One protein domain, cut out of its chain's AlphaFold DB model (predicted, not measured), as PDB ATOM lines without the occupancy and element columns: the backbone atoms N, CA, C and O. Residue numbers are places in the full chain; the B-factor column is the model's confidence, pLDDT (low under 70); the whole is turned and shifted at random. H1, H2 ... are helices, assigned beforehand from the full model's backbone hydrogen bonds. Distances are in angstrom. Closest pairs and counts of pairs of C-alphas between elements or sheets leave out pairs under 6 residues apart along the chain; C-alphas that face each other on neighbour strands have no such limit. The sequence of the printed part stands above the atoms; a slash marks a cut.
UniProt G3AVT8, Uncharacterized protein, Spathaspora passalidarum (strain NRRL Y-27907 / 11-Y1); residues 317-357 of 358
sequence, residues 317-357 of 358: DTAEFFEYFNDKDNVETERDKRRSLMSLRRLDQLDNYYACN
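This is residues 317 to 357 of the 358 residues of an uncharacterized protein of Spathaspora passalidarum (strain NRRL Y-27907 / 11-Y1) (UniProt G3AVT8). A short helix, H1, and a long straight helix, H2, meet at their ends in an L-shaped corner, with H2 making the length. No other part folds back on them, and residues 317 to 357 stand free. The printed part has 41 residues with two named helices, H1 then H2, and no named strand; the class is all helix. The whole is extended, with a radius of gyration of the C-alphas of 16.8 A and spans of 53 by 18 by 5 A.

H1 takes residues 317 to 326, from C-alpha 317 at (-21.903, -0.304, 5.050), and is 14.5 A long from first to last C-alpha. H2 takes residues 328 to 356, 42.8 A long, ending with C-alpha 356 at (-65.090, 2.064, 26.180).

H1 and H2 touch only at the corner by their link, and only just, with 3 pairs of C-alphas within 8 A. The closest C-alphas are those of Phe 325 and Val 331, 6.7 A apart; H2 touches with residues 330 to 331 alone. Their lines are about perpendicular, at 82 degrees. In H1 and H2 every O i to N i+4 pair is within hydrogen-bond range.

The C-alphas farthest apart, those of Ala 319 and Asn 357, are 52.8 A apart. The printed part has no cut, and the link from H1 to H2 is tight. The mean pLDDT of the printed part is 71.5, and 16 residues are under 70, among them residues 328 to 332.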
ATOM      1  N   ASP A 317     -20.783  -0.462   4.111       65.19
ATOM      2  CA  ASP A 317     -21.903  -0.304   5.050       65.19
ATOM      3  C   ASP A 317     -21.553   0.643   6.205       65.19
ATOM      4  O   ASP A 317     -22.388   1.416   6.681       65.19
ATOM      5  N   THR A 318     -20.301   0.615   6.673       66.00
ATOM      6  CA  THR A 318     -19.864   1.525   7.738       66.00
ATOM      7  C   THR A 318     -19.715   2.961   7.245       66.00
ATOM      8  O   THR A 318     -20.088   3.876   7.981       66.00
ATOM      9  N   ALA A 319     -19.236   3.184   6.018       70.06
ATOM     10  CA  ALA A 319     -19.170   4.519   5.426       70.06
ATOM     11  C   ALA A 319     -20.567   5.138   5.244       70.06
ATOM     12  O   ALA A 319     -20.792   6.259   5.704       70.06
ATOM     13  N   GLU A 320     -21.518   4.380   4.690       70.31
ATOM     14  CA  GLU A 320     -22.913   4.814   4.508       70.31
ATOM     15  C   GLU A 320     -23.599   5.099   5.855       70.31
ATOM     16  O   GLU A 320     -24.299   6.101   6.023       70.31
ATOM     17  N   PHE A 321     -23.315   4.283   6.877       69.94
ATOM     18  CA  PHE A 321     -23.781   4.532   8.239       69.94
ATOM     19  C   PHE A 321     -23.250   5.861   8.796       69.94
ATOM     20  O   PHE A 321     -24.013   6.633   9.370       69.94
ATOM     21  N   PHE A 322     -21.958   6.167   8.643       72.06
ATOM     22  CA  PHE A 322     -21.405   7.428   9.153       72.06
ATOM     23  C   PHE A 322     -21.873   8.653   8.364       72.06
ATOM     24  O   PHE A 322     -22.029   9.718   8.964       72.06
ATOM     25  N   GLU A 323     -22.124   8.514   7.066       75.06
ATOM     26  CA  GLU A 323     -22.686   9.577   6.229       75.06
ATOM     27  C   GLU A 323     -24.104   9.949   6.690       75.06
ATOM     28  O   GLU A 323     -24.382  11.125   6.934       75.06
ATOM     29  N   TYR A 324     -24.938   8.950   7.005       69.12
ATOM     30  CA  TYR A 324     -26.279   9.156   7.566       69.12
ATOM     31  C   TYR A 324     -26.286   9.964   8.879       69.12
ATOM     32  O   TYR A 324     -27.185  10.772   9.108       69.12
ATOM     33  N   PHE A 325     -25.284   9.777   9.747       62.53
ATOM     34  CA  PHE A 325     -25.172  10.513  11.018       62.53
ATOM     35  C   PHE A 325     -24.480  11.875  10.902       62.53
ATOM     36  O   PHE A 325     -24.594  12.690  11.824       62.53
ATOM     37  N   ASN A 326     -23.737  12.118   9.822       71.38
ATOM     38  CA  ASN A 326     -23.105  13.413   9.582       71.38
ATOM     39  C   ASN A 326     -24.105  14.434   9.026       71.38
ATOM     40  O   ASN A 326     -23.988  15.617   9.357       71.38
ATOM     41  N   ASP A 327     -25.124  13.979   8.294       72.62
ATOM     42  CA  ASP A 327     -26.274  14.807   7.932       72.62
ATOM     43  C   ASP A 327     -27.188  15.019   9.145       72.62
ATOM     44  O   ASP A 327     -28.079  14.227   9.462       72.62
ATOM     45  N   LYS A 328     -26.966  16.138   9.844       59.25
ATOM     46  CA  LYS A 328     -27.796  16.572  10.979       59.25
ATOM     47  C   LYS A 328     -29.289  16.619  10.642       59.25
ATOM     48  O   LYS A 328     -30.109  16.287  11.498       59.25
ATOM     49  N   ASP A 329     -29.619  16.955   9.400       68.19
ATOM     50  CA  ASP A 329     -30.998  17.085   8.936       68.19
ATOM     51  C   ASP A 329     -31.726  15.731   8.891       68.19
ATOM     52  O   ASP A 329     -32.930  15.666   9.157       68.19
ATOM     53  N   ASN A 330     -31.009  14.624   8.654       63.34
ATOM     54  CA  ASN A 330     -31.588  13.276   8.637       63.34
ATOM     55  C   ASN A 330     -31.942  12.786  10.045       63.34
ATOM     56  O   ASN A 330     -33.006  12.201  10.262       63.34
ATOM     57  N   VAL A 331     -31.089  13.075  11.031       67.25
ATOM     58  CA  VAL A 331     -31.321  12.669  12.426       67.25
ATOM     59  C   VAL A 331     -32.480  13.456  13.046       67.25
ATOM     60  O   VAL A 331     -33.288  12.888  13.789       67.25
ATOM     61  N   GLU A 332     -32.598  14.751  12.743       67.06
ATOM     62  CA  GLU A 332     -33.704  15.583  13.233       67.06
ATOM     63  C   GLU A 332     -35.035  15.221  12.563       67.06
ATOM     64  O   GLU A 332     -36.025  14.990  13.265       67.06
ATOM     65  N   THR A 333     -35.056  15.029  11.238       70.38
ATOM     66  CA  THR A 333     -36.278  14.591  10.542       70.38
ATOM     67  C   THR A 333     -36.743  13.200  10.974       70.38
ATOM     68  O   THR A 333     -37.951  12.973  11.096       70.38
ATOM     69  N   GLU A 334     -35.838  12.255  11.246       71.44
ATOM     70  CA  GLU A 334     -36.230  10.939  11.759       71.44
ATOM     71  C   GLU A 334     -36.773  11.025  13.197       71.44
ATOM     72  O   GLU A 334     -37.772  10.380  13.542       71.44
ATOM     73  N   ARG A 335     -36.164  11.868  14.039       69.94
ATOM     74  CA  ARG A 335     -36.616  12.101  15.415       69.94
ATOM     75  C   ARG A 335     -38.016  12.706  15.464       69.94
ATOM     76  O   ARG A 335     -38.835  12.261  16.275       69.94
ATOM     77  N   ASP A 336     -38.311  13.666  14.597       73.94
ATOM     78  CA  ASP A 336     -39.624  14.308  14.543       73.94
ATOM     79  C   ASP A 336     -40.696  13.391  13.945       73.94
ATOM     80  O   ASP A 336     -41.810  13.322  14.476       73.94
ATOM     81  N   LYS A 337     -40.347  12.563  12.950       75.06
ATOM     82  CA  LYS A 337     -41.228  11.482  12.468       75.06
ATOM     83  C   LYS A 337     -41.589  10.508  13.591       75.06
ATOM     84  O   LYS A 337     -42.765  10.191  13.771       75.06
ATOM     85  N   ARG A 338     -40.610  10.065  14.390       69.44
ATOM     86  CA  ARG A 338     -40.854   9.150  15.523       69.44
ATOM     87  C   ARG A 338     -41.698   9.795  16.626       69.44
ATOM     88  O   ARG A 338     -42.553   9.121  17.198       69.44
ATOM     89  N   ARG A 339     -41.504  11.090  16.910       69.19
ATOM     90  CA  ARG A 339     -42.344  11.845  17.860       69.19
ATOM     91  C   ARG A 339     -43.791  11.948  17.389       69.19
ATOM     92  O   ARG A 339     -44.692  11.686  18.180       69.19
ATOM     93  N   SER A 340     -44.000  12.263  16.112       74.69
ATOM     94  CA  SER A 340     -45.334  12.334  15.506       74.69
ATOM     95  C   SER A 340     -46.066  10.990  15.595       74.69
ATOM     96  O   SER A 340     -47.206  10.922  16.052       74.69
ATOM     97  N   LEU A 341     -45.373   9.890  15.289       74.06
ATOM     98  CA  LEU A 341     -45.950   8.541  15.310       74.06
ATOM     99  C   LEU A 341     -46.309   8.068  16.731       74.06
ATOM    100  O   LEU A 341     -47.347   7.440  16.939       74.06
ATOM    101  N   MET A 342     -45.488   8.414  17.727       67.50
ATOM    102  CA  MET A 342     -45.798   8.157  19.139       67.50
ATOM    103  C   MET A 342     -46.953   9.020  19.657       67.50
ATOM    104  O   MET A 342     -47.745   8.547  20.470       67.50
ATOM    105  N   SER A 343     -47.069  10.264  19.185       73.62
ATOM    106  CA  SER A 343     -48.194  11.142  19.520       73.62
ATOM    107  C   SER A 343     -49.509  10.606  18.955       73.62
ATOM    108  O   SER A 343     -50.511  10.602  19.661       73.62
ATOM    109  N   LEU A 344     -49.491  10.100  17.718       76.62
ATOM    110  CA  LEU A 344     -50.668   9.522  17.071       76.62
ATOM    111  C   LEU A 344     -51.166   8.273  17.812       76.62
ATOM    112  O   LEU A 344     -52.346   8.176  18.125       76.62
ATOM    113  N   ARG A 345     -50.258   7.363  18.192       74.00
ATOM    114  CA  ARG A 345     -50.624   6.177  18.989       74.00
ATOM    115  C   ARG A 345     -51.217   6.520  20.351       74.00
ATOM    116  O   ARG A 345     -52.079   5.794  20.828       74.00
ATOM    117  N   ARG A 346     -50.738   7.588  20.992       74.12
ATOM    118  CA  ARG A 346     -51.297   8.041  22.273       74.12
ATOM    119  C   ARG A 346     -52.703   8.603  22.106       74.12
ATOM    120  O   ARG A 346     -53.528   8.351  22.975       74.12
ATOM    121  N   LEU A 347     -52.972   9.310  21.007       75.69
ATOM    122  CA  LEU A 347     -54.322   9.769  20.680       75.69
ATOM    123  C   LEU A 347     -55.274   8.581  20.489       75.69
ATOM    124  O   LEU A 347     -56.288   8.522  21.169       75.69
ATOM    125  N   ASP A 348     -54.884   7.579  19.692       79.88
ATOM    126  CA  ASP A 348     -55.700   6.370  19.487       79.88
ATOM    127  C   ASP A 348     -55.974   5.618  20.803       79.88
ATOM    128  O   ASP A 348     -57.042   5.042  20.998       79.88
ATOM    129  N   GLN A 349     -55.011   5.592  21.729       80.12
ATOM    130  CA  GLN A 349     -55.200   4.973  23.047       80.12
ATOM    131  C   GLN A 349     -56.176   5.760  23.930       80.12
ATOM    132  O   GLN A 349     -56.987   5.152  24.624       80.12
ATOM    133  N   LEU A 350     -56.110   7.093  23.892       79.88
ATOM    134  CA  LEU A 350     -57.033   7.977  24.607       79.88
ATOM    135  C   LEU A 350     -58.455   7.870  24.045       79.88
ATOM    136  O   LEU A 350     -59.395   7.703  24.818       79.88
ATOM    137  N   ASP A 351     -58.605   7.886  22.722       79.44
ATOM    138  CA  ASP A 351     -59.908   7.777  22.065       79.44
ATOM    139  C   ASP A 351     -60.573   6.426  22.365       79.44
ATOM    140  O   ASP A 351     -61.758   6.376  22.694       79.44
ATOM    141  N   ASN A 352     -59.804   5.331  22.367       78.12
ATOM    142  CA  ASN A 352     -60.313   4.014  22.764       78.12
ATOM    143  C   ASN A 352     -60.718   3.947  24.245       78.12
ATOM    144  O   ASN A 352     -61.698   3.284  24.577       78.12
ATOM    145  N   TYR A 353     -59.992   4.629  25.138       78.25
ATOM    146  CA  TYR A 353     -60.321   4.657  26.566       78.25
ATOM    147  C   TYR A 353     -61.650   5.370  26.834       78.25
ATOM    148  O   TYR A 353     -62.463   4.885  27.622       78.25
ATOM    149  N   TYR A 354     -61.901   6.498  26.167       77.38
ATOM    150  CA  TYR A 354     -63.172   7.207  26.319       77.38
ATOM    151  C   TYR A 354     -64.327   6.496  25.612       77.38
ATOM    152  O   TYR A 354     -65.421   6.466  26.162       77.38
ATOM    153  N   ALA A 355     -64.085   5.853  24.465       73.88
ATOM    154  CA  ALA A 355     -65.106   5.081  23.756       73.88
ATOM    155  C   ALA A 355     -65.554   3.807  24.497       73.88
ATOM    156  O   ALA A 355     -66.665   3.340  24.276       73.88
ATOM    157  N   CYS A 356     -64.713   3.228  25.365       66.31
ATOM    158  CA  CYS A 356     -65.090   2.064  26.180       66.31
ATOM    159  C   CYS A 356     -65.821   2.437  27.482       66.31
ATOM    160  O   CYS A 356     -66.393   1.559  28.123       66.31
ATOM    161  N   ASN A 357     -65.779   3.713  27.880       58.88
ATOM    162  CA  ASN A 357     -66.352   4.212  29.135       58.88
ATOM    163  C   ASN A 357     -67.613   5.079  28.933       58.88
ATOM    164  O   ASN A 357     -68.158   5.592  29.910       58.88
TER     165      ASN A 357